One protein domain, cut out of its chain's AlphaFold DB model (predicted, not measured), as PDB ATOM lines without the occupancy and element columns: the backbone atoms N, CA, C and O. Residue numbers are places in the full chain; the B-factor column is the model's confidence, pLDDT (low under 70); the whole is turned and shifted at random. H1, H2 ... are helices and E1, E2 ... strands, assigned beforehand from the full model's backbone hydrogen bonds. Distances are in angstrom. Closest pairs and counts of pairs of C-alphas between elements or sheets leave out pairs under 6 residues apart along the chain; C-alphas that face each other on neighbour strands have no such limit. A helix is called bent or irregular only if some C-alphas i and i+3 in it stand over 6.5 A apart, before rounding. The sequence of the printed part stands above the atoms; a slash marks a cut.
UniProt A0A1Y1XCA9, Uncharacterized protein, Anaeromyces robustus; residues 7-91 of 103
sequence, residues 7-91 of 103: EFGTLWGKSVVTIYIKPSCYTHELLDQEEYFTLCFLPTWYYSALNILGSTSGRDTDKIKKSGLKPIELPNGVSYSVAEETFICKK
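This is residues 7 to 91 of the 103 residues of an uncharacterized protein of Anaeromyces robustus (UniProt A0A1Y1XCA9). A two-stranded antiparallel ribbon, E3 with E6, lies in the middle, and a second ribbon, the hairpin of E4 and E5, packs over it with E5 nearest to E3. A third ribbon, the hairpin of E1 and E2, lies at one end of the longest axis, H2 and H3 pack together at the other end, and the short helix H1 lies near E3. The printed part has 85 residues with three named helices and six named strands, in the order E1 E2 H1 E3 H2 H3 E4 E5 E6; the class is mixed, helices and strands. The whole is compact, with a radius of gyration of the C-alphas of 13.5 A and spans of 40 by 28 by 22 A.

E3, residues 36 to 41, is 16.7 A long, and E6, residues 85 to 90, is 16.6 A long and ends at C-alpha 90 at (7.158, 7.990, -30.574). E4 is residues 71 to 74, 9.5 A, and E5 residues 77 to 80, 10.6 A. E1, residues 7 to 11, begins at C-alpha 7 at (2.088, -0.939, -19.479) and is 11.5 A long; E2, residues 14 to 19, is 15.8 A long. H1 is residues 26 to 33, 11.3 A. H2, residues 44 to 55, spans 17.3 A from C-alpha 44 at (-16.456, 1.889, -21.487); it is irregular, with C-alphas 45 and 48 being 8.0 A apart. H3 is residues 63 to 67, 6.0 A.

E3 and E6 are antiparallel neighbours at 161 degrees, with N 39 and O 87 within hydrogen-bond range at 2.9 A. The closest C-alphas of E3 and E5 are those of Thr 38 and Gly 77, 6.0 A apart. E4 and E5 form an antiparallel hairpin at 141 degrees, with N 72 and O 79 at 2.8 A. E1 and E2 form another at 142 degrees, with N 9 and O 16 at 2.9 A. The closest C-alphas of E2 and E6 are those of Val 17 and Cys 89, 7.8 A apart. The closest C-alphas of H1 and E3 are those of Leu 31 and Phe 37, 7.2 A apart. H2 touches H3 with residues 48 to 53 alone; their closest C-alphas are those of Ala 49 and Ser 67, 4.5 A apart. H1 is apart from H2 and from H3. In H1 and H3 every O i to N i+4 pair is within hydrogen-bond range; in H2, 6 of 8 are.

The two C-alphas farthest apart are those of Trp 12 and Lys 66, 40.2 A. The printed part has no cut, and no link is long. The mean pLDDT of the printed part is 94.0, and no printed residue is under 70.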
ATOM      1  N   GLU A   7       1.740  -1.552 -20.756       95.88
ATOM      2  CA  GLU A   7       2.088  -0.939 -19.479       95.88
ATOM      3  C   GLU A   7       2.596   0.486 -19.698       95.88
ATOM      4  O   GLU A   7       3.286   0.768 -20.680       95.88
ATOM      5  N   PHE A   8       2.268   1.379 -18.766       96.75
ATOM      6  CA  PHE A   8       2.930   2.673 -18.635       96.75
ATOM      7  C   PHE A   8       4.059   2.540 -17.627       96.75
ATOM      8  O   PHE A   8       3.902   1.901 -16.587       96.75
ATOM      9  N   GLY A   9       5.189   3.171 -17.913       96.62
ATOM     10  CA  GLY A   9       6.346   3.066 -17.044       96.62
ATOM     11  C   GLY A   9       7.391   4.127 -17.315       96.62
ATOM     12  O   GLY A   9       7.160   5.121 -18.006       96.62
ATOM     13  N   THR A  10       8.566   3.901 -16.737       96.81
ATOM     14  CA  THR A  10       9.739   4.749 -16.930       96.81
ATOM     15  C   THR A  10      10.900   3.901 -17.423       96.81
ATOM     16  O   THR A  10      11.292   2.947 -16.758       96.81
ATOM     17  N   LEU A  11      11.478   4.268 -18.567       95.38
ATOM     18  CA  LEU A  11      12.674   3.640 -19.123       95.38
ATOM     19  C   LEU A  11      13.776   4.694 -19.227       95.38
ATOM     20  O   LEU A  11      13.630   5.686 -19.940       95.38
ATOM     21  N   TRP A  12      14.860   4.497 -18.473       94.50
ATOM     22  CA  TRP A  12      16.003   5.421 -18.394       94.50
ATOM     23  C   TRP A  12      15.601   6.888 -18.161       94.50
ATOM     24  O   TRP A  12      16.058   7.798 -18.849       94.50
ATOM     25  N   GLY A  13      14.704   7.115 -17.198       95.69
ATOM     26  CA  GLY A  13      14.237   8.454 -16.827       95.69
ATOM     27  C   GLY A  13      13.235   9.083 -17.801       95.69
ATOM     28  O   GLY A  13      12.859  10.235 -17.607       95.69
ATOM     29  N   LYS A  14      12.782   8.357 -18.832       95.06
ATOM     30  CA  LYS A  14      11.728   8.808 -19.750       95.06
ATOM     31  C   LYS A  14      10.427   8.067 -19.483       95.06
ATOM     32  O   LYS A  14      10.443   6.845 -19.346       95.06
ATOM     33  N   SER A  15       9.309   8.788 -19.473       97.12
ATOM     34  CA  SER A  15       7.977   8.179 -19.493       97.12
ATOM     35  C   SER A  15       7.789   7.414 -20.800       97.12
ATOM     36  O   SER A  15       7.984   7.971 -21.882       97.12
ATOM     37  N   VAL A  16       7.437   6.138 -20.699       97.75
ATOM     38  CA  VAL A  16       7.234   5.252 -21.847       97.75
ATOM     39  C   VAL A  16       5.946   4.463 -21.698       97.75
ATOM     40  O   VAL A  16       5.434   4.269 -20.595       97.75
ATOM     41  N   VAL A  17       5.459   3.974 -22.832       97.56
ATOM     42  CA  VAL A  17       4.428   2.951 -22.888       97.56
ATOM     43  C   VAL A  17       4.966   1.760 -23.670       97.56
ATOM     44  O   VAL A  17       5.515   1.925 -24.764       97.56
ATOM     45  N   THR A  18       4.819   0.568 -23.108       96.81
ATOM     46  CA  THR A  18       5.111  -0.694 -23.791       96.81
ATOM     47  C   THR A  18       3.786  -1.296 -24.230       96.81
ATOM     48  O   THR A  18       2.872  -1.426 -23.421       96.81
ATOM     49  N   ILE A  19       3.662  -1.673 -25.502       97.00
ATOM     50  CA  ILE A  19       2.486  -2.376 -26.030       97.00
ATOM     51  C   ILE A  19       2.905  -3.708 -26.639       97.00
ATOM     52  O   ILE A  19       3.937  -3.800 -27.307       97.00
ATOM     53  N   TYR A  20       2.085  -4.736 -26.444       95.31
ATOM     54  CA  TYR A  20       2.325  -6.056 -27.018       95.31
ATOM     55  C   TYR A  20       1.349  -6.302 -28.162       95.31
ATOM     56  O   TYR A  20       0.133  -6.360 -27.971       95.31
ATOM     57  N   ILE A  21       1.889  -6.463 -29.368       94.25
ATOM     58  CA  ILE A  21       1.108  -6.654 -30.591       94.25
ATOM     59  C   ILE A  21       1.454  -8.008 -31.196       94.25
ATOM     60  O   ILE A  21       2.623  -8.337 -31.390       94.25
ATOM     61  N   LYS A  22       0.426  -8.801 -31.515       91.75
ATOM     62  CA  LYS A  22       0.613 -10.077 -32.211       91.75
ATOM     63  C   LYS A  22       1.119  -9.815 -33.638       91.75
ATOM     64  O   LYS A  22       0.522  -8.976 -34.314       91.75
ATOM     65  N   PRO A  23       2.119 -10.564 -34.144       92.25
ATOM     66  CA  PRO A  23       2.642 -10.370 -35.501       92.25
ATOM     67  C   PRO A  23       1.596 -10.519 -36.615       92.25
ATOM     68  O   PRO A  23       1.728  -9.914 -37.669       92.25
ATOM     69  N   SER A  24       0.534 -11.298 -36.383       91.31
ATOM     70  CA  SER A  24      -0.563 -11.482 -37.341       91.31
ATOM     71  C   SER A  24      -1.519 -10.286 -37.439       91.31
ATOM     72  O   SER A  24      -2.317 -10.213 -38.374       91.31
ATOM     73  N   CYS A  25      -1.484  -9.347 -36.489       91.81
ATOM     74  CA  CYS A  25      -2.320  -8.154 -36.536       91.81
ATOM     75  C   CYS A  25      -1.774  -7.174 -37.576       91.81
ATOM     76  O   CYS A  25      -0.615  -6.793 -37.503       91.81
ATOM     77  N   TYR A  26      -2.629  -6.644 -38.457       93.75
ATOM     78  CA  TYR A  26      -2.209  -5.624 -39.431       93.75
ATOM     79  C   TYR A  26      -1.570  -4.381 -38.778       93.75
ATOM     80  O   TYR A  26      -0.660  -3.776 -39.328       93.75
ATOM     81  N   THR A  27      -1.978  -4.041 -37.549       94.44
ATOM     82  CA  THR A  27      -1.349  -2.970 -36.760       94.44
ATOM     83  C   THR A  27       0.150  -3.193 -36.519       94.44
ATOM     84  O   THR A  27       0.867  -2.213 -36.373       94.44
ATOM     85  N   HIS A  28       0.647  -4.435 -36.517       94.75
ATOM     86  CA  HIS A  28       2.082  -4.719 -36.427       94.75
ATOM     87  C   HIS A  28       2.855  -4.147 -37.626       94.75
ATOM     88  O   HIS A  28       3.889  -3.524 -37.431       94.75
ATOM     89  N   GLU A  29       2.331  -4.298 -38.847       95.31
ATOM     90  CA  GLU A  29       2.956  -3.750 -40.061       95.31
ATOM     91  C   GLU A  29       2.922  -2.221 -40.078       95.31
ATOM     92  O   GLU A  29       3.913  -1.586 -40.425       95.31
ATOM     93  N   LEU A  30       1.812  -1.624 -39.633       93.88
ATOM     94  CA  LEU A  30       1.712  -0.167 -39.496       93.88
ATOM     95  C   LEU A  30       2.740   0.365 -38.492       93.88
ATOM     96  O   LEU A  30       3.425   1.344 -38.761       93.88
ATOM     97  N   LEU A  31       2.905  -0.316 -37.355       95.62
ATOM     98  CA  LEU A  31       3.928   0.037 -36.370       95.62
ATOM     99  C   LEU A  31       5.353  -0.182 -36.877       95.62
ATOM    100  O   LEU A  31       6.273   0.372 -36.284       95.62
ATOM    101  N   ASP A  32       5.571  -0.971 -37.928       94.62
ATOM    102  CA  ASP A  32       6.880  -1.081 -38.574       94.62
ATOM    103  C   ASP A  32       7.172   0.110 -39.477       94.62
ATOM    104  O   ASP A  32       8.281   0.644 -39.433       94.62
ATOM    105  N   GLN A  33       6.165   0.550 -40.226       95.75
ATOM    106  CA  GLN A  33       6.267   1.635 -41.199       95.75
ATOM    107  C   GLN A  33       6.299   3.019 -40.543       95.75
ATOM    108  O   GLN A  33       7.010   3.902 -41.015       95.75
ATOM    109  N   GLU A  34       5.586   3.193 -39.431       96.50
ATOM    110  CA  GLU A  34       5.404   4.495 -38.794       96.50
ATOM    111  C   GLU A  34       6.356   4.723 -37.610       96.50
ATOM    112  O   GLU A  34       6.678   3.813 -36.834       96.50
ATOM    113  N   GLU A  35       6.803   5.970 -37.438       97.25
ATOM    114  CA  GLU A  35       7.612   6.388 -36.282       97.25
ATOM    115  C   GLU A  35       6.743   6.694 -35.050       97.25
ATOM    116  O   GLU A  35       7.202   6.542 -33.915       97.25
ATOM    117  N   TYR A  36       5.482   7.078 -35.261       98.06
ATOM    118  CA  TYR A  36       4.540   7.452 -34.208       98.06
ATOM    119  C   TYR A  36       3.303   6.559 -34.209       98.06
ATOM    120  O   TYR A  36       2.886   6.022 -35.233       98.06
ATOM    121  N   PHE A  37       2.691   6.426 -33.039       97.19
ATOM    122  CA  PHE A  37       1.382   5.812 -32.869       97.19
ATOM    123  C   PHE A  37       0.605   6.531 -31.772       97.19
ATOM    124  O   PHE A  37       1.184   7.220 -30.931       97.19
ATOM    125  N   THR A  38      -0.713   6.350 -31.760       97.50
ATOM    126  CA  THR A  38      -1.579   6.903 -30.720       97.50
ATOM    127  C   THR A  38      -2.232   5.811 -29.886       97.50
ATOM    128  O   THR A  38      -2.631   4.759 -30.394       97.50
ATOM    129  N   LEU A  39      -2.371   6.078 -28.588       96.88
ATOM    130  CA  LEU A  39      -3.200   5.294 -27.677       96.88
ATOM    131  C   LEU A  39      -4.385   6.151 -27.265       96.88
ATOM    132  O   LEU A  39      -4.210   7.177 -26.617       96.88
ATOM    133  N   CYS A  40      -5.578   5.737 -27.683       95.69
ATOM    134  CA  CYS A  40      -6.824   6.445 -27.416       95.69
ATOM    135  C   CYS A  40      -7.612   5.684 -26.352       95.69
ATOM    136  O   CYS A  40      -8.001   4.535 -26.585       95.69
ATOM    137  N   PHE A  41      -7.872   6.326 -25.219       94.44
ATOM    138  CA  PHE A  41      -8.745   5.797 -24.181       94.44
ATOM    139  C   PHE A  41     -10.177   6.181 -24.522       94.44
ATOM    140  O   PHE A  41     -10.515   7.361 -24.585       94.44
ATOM    141  N   LEU A  42     -10.992   5.175 -24.834       93.00
ATOM    142  CA  LEU A  42     -12.402   5.361 -25.150       93.00
ATOM    143  C   LEU A  42     -13.253   5.021 -23.920       93.00
ATOM    144  O   LEU A  42     -12.908   4.073 -23.209       93.00
ATOM    145  N   PRO A  43     -14.393   5.702 -23.719       91.38
ATOM    146  CA  PRO A  43     -15.311   5.372 -22.644       91.38
ATOM    147  C   PRO A  43     -15.806   3.927 -22.738       91.38
ATOM    148  O   PRO A  43     -16.005   3.379 -23.828       91.38
ATOM    149  N   THR A  44     -16.089   3.315 -21.589       84.62
ATOM    150  CA  THR A  44     -16.456   1.889 -21.487       84.62
ATOM    151  C   THR A  44     -17.722   1.514 -22.265       84.62
ATOM    152  O   THR A  44     -17.852   0.380 -22.729       84.62
ATOM    153  N   TRP A  45     -18.639   2.462 -22.488       87.75
ATOM    154  CA  TRP A  45     -19.861   2.248 -23.270       87.75
ATOM    155  C   TRP A  45     -19.637   2.153 -24.792       87.75
ATOM    156  O   TRP A  45     -20.557   1.767 -25.513       87.75
ATOM    157  N   TYR A  46     -18.423   2.396 -25.304       89.62
ATOM    158  CA  TYR A  46     -18.057   2.184 -26.719       89.62
ATOM    159  C   TYR A  46     -17.671   0.728 -27.050       89.62
ATOM    160  O   TYR A  46     -16.951   0.460 -28.017       89.62
ATOM    161  N   TYR A  47     -18.174  -0.241 -26.281       86.06
ATOM    162  CA  TYR A  47     -17.856  -1.663 -26.439       86.06
ATOM    163  C   TYR A  47     -18.130  -2.199 -27.856       86.06
ATOM    164  O   TYR A  47     -17.324  -2.953 -28.400       86.06
ATOM    165  N   SER A  48     -19.230  -1.785 -28.491       90.56
ATOM    166  CA  SER A  48     -19.572  -2.204 -29.860       90.56
ATOM    167  C   SER A  48     -18.514  -1.766 -30.879       90.56
ATOM    168  O   SER A  48     -18.069  -2.573 -31.697       90.56
ATOM    169  N   ALA A  49     -18.050  -0.517 -30.785       92.25
ATOM    170  CA  ALA A  49     -16.986   0.016 -31.625       92.25
ATOM    171  C   ALA A  49     -15.661  -0.720 -31.376       92.25
ATOM    172  O   ALA A  49     -14.997  -1.131 -32.331       92.25
ATOM    173  N   LEU A  50     -15.297  -0.953 -30.110       91.56
ATOM    174  CA  LEU A  50     -14.096  -1.713 -29.746       91.56
ATOM    175  C   LEU A  50     -14.140  -3.144 -30.300       91.56
ATOM    176  O   LEU A  50     -13.151  -3.608 -30.870       91.56
ATOM    177  N   ASN A  51     -15.292  -3.814 -30.221       92.31
ATOM    178  CA  ASN A  51     -15.463  -5.159 -30.759       92.31
ATOM    179  C   ASN A  51     -15.254  -5.194 -32.282       92.31
ATOM    180  O   ASN A  51     -14.520  -6.045 -32.787       92.31
ATOM    181  N   ILE A  52     -15.813  -4.234 -33.026       93.19
ATOM    182  CA  ILE A  52     -15.585  -4.106 -34.478       93.19
ATOM    183  C   ILE A  52     -14.094  -3.892 -34.772       93.19
ATOM    184  O   ILE A  52     -13.512  -4.575 -35.619       93.19
ATOM    185  N   LEU A  53     -13.447  -2.980 -34.040       92.25
ATOM    186  CA  LEU A  53     -12.035  -2.653 -34.238       92.25
ATOM    187  C   LEU A  53     -11.072  -3.811 -33.925       92.25
ATOM    188  O   LEU A  53      -9.937  -3.785 -34.424       92.25
ATOM    189  N   GLY A  54     -11.479  -4.742 -33.055       89.94
ATOM    190  CA  GLY A  54     -10.695  -5.905 -32.626       89.94
ATOM    191  C   GLY A  54     -10.967  -7.177 -33.428       89.94
ATOM    192  O   GLY A  54     -10.045  -7.958 -33.645       89.94
ATOM    193  N   SER A  55     -12.196  -7.365 -33.911       90.38
ATOM    194  CA  SER A  55     -12.597  -8.531 -34.715       90.38
ATOM    195  C   SER A  55     -12.295  -8.381 -36.207       90.38
ATOM    196  O   SER A  55     -12.186  -9.381 -36.913       90.38
ATOM    197  N   THR A  56     -12.141  -7.148 -36.700       91.12
ATOM    198  CA  THR A  56     -11.950  -6.874 -38.130       91.12
ATOM    199  C   THR A  56     -10.550  -6.323 -38.425       91.12
ATOM    200  O   THR A  56     -10.082  -5.358 -37.806       91.12
ATOM    201  N   SER A  57      -9.872  -6.909 -39.419       89.81
ATOM    202  CA  SER A  57      -8.593  -6.390 -39.919       89.81
ATOM    203  C   SER A  57      -8.785  -5.074 -40.673       89.81
ATOM    204  O   SER A  57      -9.719  -4.917 -41.456       89.81
ATOM    205  N   GLY A  58      -7.863  -4.132 -40.456       90.06
ATOM    206  CA  GLY A  58      -7.828  -2.875 -41.211       90.06
ATOM    207  C   GLY A  58      -7.151  -2.994 -42.579       90.06
ATOM    208  O   GLY A  58      -7.091  -1.997 -43.279       90.06
ATOM    209  N   ARG A  59      -6.621  -4.175 -42.935       90.50
ATOM    210  CA  ARG A  59      -5.882  -4.393 -44.189       90.50
ATOM    211  C   ARG A  59      -6.785  -4.230 -45.409       90.50
ATOM    212  O   ARG A  59      -6.451  -3.499 -46.328       90.50
ATOM    213  N   ASP A  60      -7.943  -4.883 -45.365       89.19
ATOM    214  CA  ASP A  60      -8.861  -4.988 -46.506       89.19
ATOM    215  C   ASP A  60     -10.197  -4.280 -46.240       89.19
ATOM    216  O   ASP A  60     -11.122  -4.341 -47.050       89.19
ATOM    217  N   THR A  61     -10.353  -3.645 -45.072       89.38
ATOM    218  CA  THR A  61     -11.615  -3.005 -44.693       89.38
ATOM    219  C   THR A  61     -11.420  -1.701 -43.938       89.38
ATOM    220  O   THR A  61     -10.565  -1.584 -43.059       89.38
ATOM    221  N   ASP A  62     -12.308  -0.745 -44.206       90.25
ATOM    222  CA  ASP A  62     -12.421   0.478 -43.418       90.25
ATOM    223  C   ASP A  62     -13.204   0.213 -42.123       90.25
ATOM    224  O   ASP A  62     -14.424   0.399 -42.019       90.25
ATOM    225  N   LYS A  63     -12.487  -0.280 -41.113       91.19
ATOM    226  CA  LYS A  63     -13.058  -0.560 -39.791       91.19
ATOM    227  C   LYS A  63     -13.392   0.693 -38.980       91.19
ATOM    228  O   LYS A  63     -14.175   0.583 -38.041       91.19
ATOM    229  N   ILE A  64     -12.824   1.852 -39.326       90.81
ATOM    230  CA  ILE A  64     -13.118   3.131 -38.662       90.81
ATOM    231  C   ILE A  64     -14.522   3.578 -39.065       90.81
ATOM    232  O   ILE A  64     -15.365   3.846 -38.212       90.81
ATOM    233  N   LYS A  65     -14.820   3.536 -40.368       91.25
ATOM    234  CA  LYS A  65     -16.165   3.811 -40.878       91.25
ATOM    235  C   LYS A  65     -17.198   2.830 -40.324       91.25
ATOM    236  O   LYS A  65     -18.282   3.252 -39.929       91.25
ATOM    237  N   LYS A  66     -16.866   1.533 -40.249       91.19
ATOM    238  CA  LYS A  66     -17.766   0.507 -39.682       91.19
ATOM    239  C   LYS A  66     -18.035   0.692 -38.189       91.19
ATOM    240  O   LYS A  66     -19.137   0.391 -37.747       91.19
ATOM    241  N   SER A  67     -17.052   1.148 -37.411       92.00
ATOM    242  CA  SER A  67     -17.218   1.349 -35.968       92.00
ATOM    243  C   SER A  67     -18.001   2.618 -35.620       92.00
ATOM    244  O   SER A  67     -18.414   2.773 -34.473       92.00
ATOM    245  N   GLY A  68     -18.203   3.521 -36.587       92.56
ATOM    246  CA  GLY A  68     -18.876   4.805 -36.379       92.56
ATOM    247  C   GLY A  68     -18.040   5.819 -35.594       92.56
ATOM    248  O   GLY A  68     -18.543   6.889 -35.246       92.56
ATOM    249  N   LEU A  69     -16.771   5.507 -35.313       93.62
ATOM    250  CA  LEU A  69     -15.862   6.443 -34.665       93.62
ATOM    251  C   LEU A  69     -15.476   7.553 -35.639       93.62
ATOM    252  O   LEU A  69     -15.160   7.302 -36.801       93.62
ATOM    253  N   LYS A  70     -15.465   8.790 -35.143       94.94
ATOM    254  CA  LYS A  70     -15.054   9.959 -35.919       94.94
ATOM    255  C   LYS A  70     -13.589  10.269 -35.622       94.94
ATOM    256  O   LYS A  70     -13.302  10.655 -34.484       94.94
ATOM    257  N   PRO A  71     -12.670  10.069 -36.581       95.62
ATOM    258  CA  PRO A  71     -11.267  10.389 -36.378       95.62
ATOM    259  C   PRO A  71     -11.069  11.903 -36.255       95.62
ATOM    260  O   PRO A  71     -11.777  12.687 -36.888       95.62
ATOM    261  N   ILE A  72     -10.096  12.294 -35.440       96.69
ATOM    262  CA  ILE A  72      -9.596  13.664 -35.309       96.69
ATOM    263  C   ILE A  72      -8.100  13.631 -35.599       96.69
ATOM    264  O   ILE A  72      -7.372  12.833 -35.007       96.69
ATOM    265  N   GLU A  73      -7.644  14.495 -36.498       97.00
ATOM    266  CA  GLU A  73      -6.222  14.632 -36.804       97.00
ATOM    267  C   GLU A  73      -5.479  15.319 -35.658       97.00
ATOM    268  O   GLU A  73      -5.945  16.310 -35.091       97.00
ATOM    269  N   LEU A  74      -4.306  14.787 -35.329       95.44
ATOM    270  CA  LEU A  74      -3.377  15.352 -34.362       95.44
ATOM    271  C   LEU A  74      -1.989  15.479 -35.004       95.44
ATOM    272  O   LEU A  74      -1.677  14.767 -35.962       95.44
ATOM    273  N   PRO A  75      -1.099  16.322 -34.452       94.38
ATOM    274  CA  PRO A  75       0.303  16.299 -34.842       94.38
ATOM    275  C   PRO A  75       0.891  14.897 -34.619       94.38
ATOM    276  O   PRO A  75       0.967  14.430 -33.486       94.38
ATOM    277  N   ASN A  76       1.326  14.234 -35.693       94.19
ATOM    278  CA  ASN A  76       1.904  12.883 -35.669       94.19
ATOM    279  C   ASN A  76       0.942  11.760 -35.233       94.19
ATOM    280  O   ASN A  76       1.376  10.765 -34.647       94.19
ATOM    281  N   GLY A  77      -0.360  11.884 -35.510       94.94
ATOM    282  CA  GLY A  77      -1.282  10.779 -35.273       94.94
ATOM    283  C   GLY A  77      -2.757  11.108 -35.454       94.94
ATOM    284  O   GLY A  77      -3.138  12.167 -35.942       94.94
ATOM    285  N   VAL A  78      -3.599  10.169 -35.030       95.75
ATOM    286  CA  VAL A  78      -5.060  10.293 -35.074       95.75
ATOM    287  C   VAL A  78      -5.637   9.943 -33.709       95.75
ATOM    288  O   VAL A  78      -5.219   8.968 -33.081       95.75
ATOM    289  N   SER A  79      -6.608  10.730 -33.262       96.88
ATOM    290  CA  SER A  79      -7.482  10.429 -32.129       96.88
ATOM    291  C   SER A  79      -8.917  10.200 -32.608       96.88
ATOM    292  O   SER A  79      -9.190  10.164 -33.808       96.88
ATOM    293  N   TYR A  80      -9.855  10.051 -31.682       96.12
ATOM    294  CA  TYR A  80     -11.281   9.992 -31.958       96.12
ATOM    295  C   TYR A  80     -12.001  11.055 -31.143       96.12
ATOM    296  O   TYR A  80     -11.649  11.293 -29.993       96.12
ATOM    297  N   SER A  81     -13.071  11.630 -31.690       94.88
ATOM    298  CA  SER A  81     -13.846  12.686 -31.011       94.88
ATOM    299  C   SER A  81     -14.453  12.281 -29.671       94.88
ATOM    300  O   SER A  81     -14.952  13.127 -28.941       94.88
ATOM    301  N   VAL A  82     -14.484  10.982 -29.398       94.56
ATOM    302  CA  VAL A  82     -15.058  10.378 -28.198       94.56
ATOM    303  C   VAL A  82     -13.979   9.888 -27.234       94.56
ATOM    304  O   VAL A  82     -14.322   9.309 -26.214       94.56
ATOM    305  N   ALA A  83     -12.694  10.048 -27.569       95.81
ATOM    306  CA  ALA A  83     -11.604   9.655 -26.689       95.81
ATOM    307  C   ALA A  83     -11.560  10.584 -25.467       95.81
ATOM    308  O   ALA A  83     -11.564  11.803 -25.619       95.81
ATOM    309  N   GLU A  84     -11.510  10.000 -24.270       95.69
ATOM    310  CA  GLU A  84     -11.349  10.735 -23.008       95.69
ATOM    311  C   GLU A  84      -9.916  11.246 -22.878       95.69
ATOM    312  O   GLU A  84      -9.682  12.382 -22.478       95.69
ATOM    313  N   GLU A  85      -8.957  10.421 -23.302       95.62
ATOM    314  CA  GLU A  85      -7.544  10.765 -23.341       95.62
ATOM    315  C   GLU A  85      -6.886  10.188 -24.594       95.62
ATOM    316  O   GLU A  85      -7.286   9.150 -25.135       95.62
ATOM    317  N   THR A  86      -5.852  10.868 -25.088       97.12
ATOM    318  CA  THR A  86      -5.017  10.355 -26.175       97.12
ATOM    319  C   THR A  86      -3.555  10.655 -25.922       97.12
ATOM    320  O   THR A  86      -3.167  11.804 -25.727       97.12
ATOM    321  N   PHE A  87      -2.736   9.611 -26.003       97.00
ATOM    322  CA  PHE A  87      -1.285   9.711 -25.944       97.00
ATOM    323  C   PHE A  87      -0.721   9.600 -27.353       97.00
ATOM    324  O   PHE A  87      -1.058   8.665 -28.080       97.00
ATOM    325  N   ILE A  88       0.145  10.541 -27.724       97.56
ATOM    326  CA  ILE A  88       0.929  10.487 -28.960       97.56
ATOM    327  C   ILE A  88       2.307   9.959 -28.585       97.56
ATOM    328  O   ILE A  88       3.029  10.569 -27.793       97.56
ATOM    329  N   CYS A  89       2.660   8.799 -29.121       97.06
ATOM    330  CA  CYS A  89       3.832   8.049 -28.712       97.06
ATOM    331  C   CYS A  89       4.800   7.916 -29.882       97.06
ATOM    332  O   CYS A  89       4.428   7.461 -30.960       97.06
ATOM    333  N   LYS A  90       6.062   8.275 -29.650       97.38
ATOM    334  CA  LYS A  90       7.158   7.990 -30.574       97.38
ATOM    335  C   LYS A  90       7.720   6.601 -30.279       97.38
ATOM    336  O   LYS A  90       8.049   6.301 -29.130       97.38
ATOM    337  N   LYS A  91       7.865   5.763 -31.303       96.56
ATOM    338  CA  LYS A  91       8.462   4.429 -31.193       96.56
ATOM    339  C   LYS A  91       9.940   4.558 -30.808       96.56
ATOM    340  O   LYS A  91      10.729   5.137 -31.548       96.56
TER     341      LYS A  91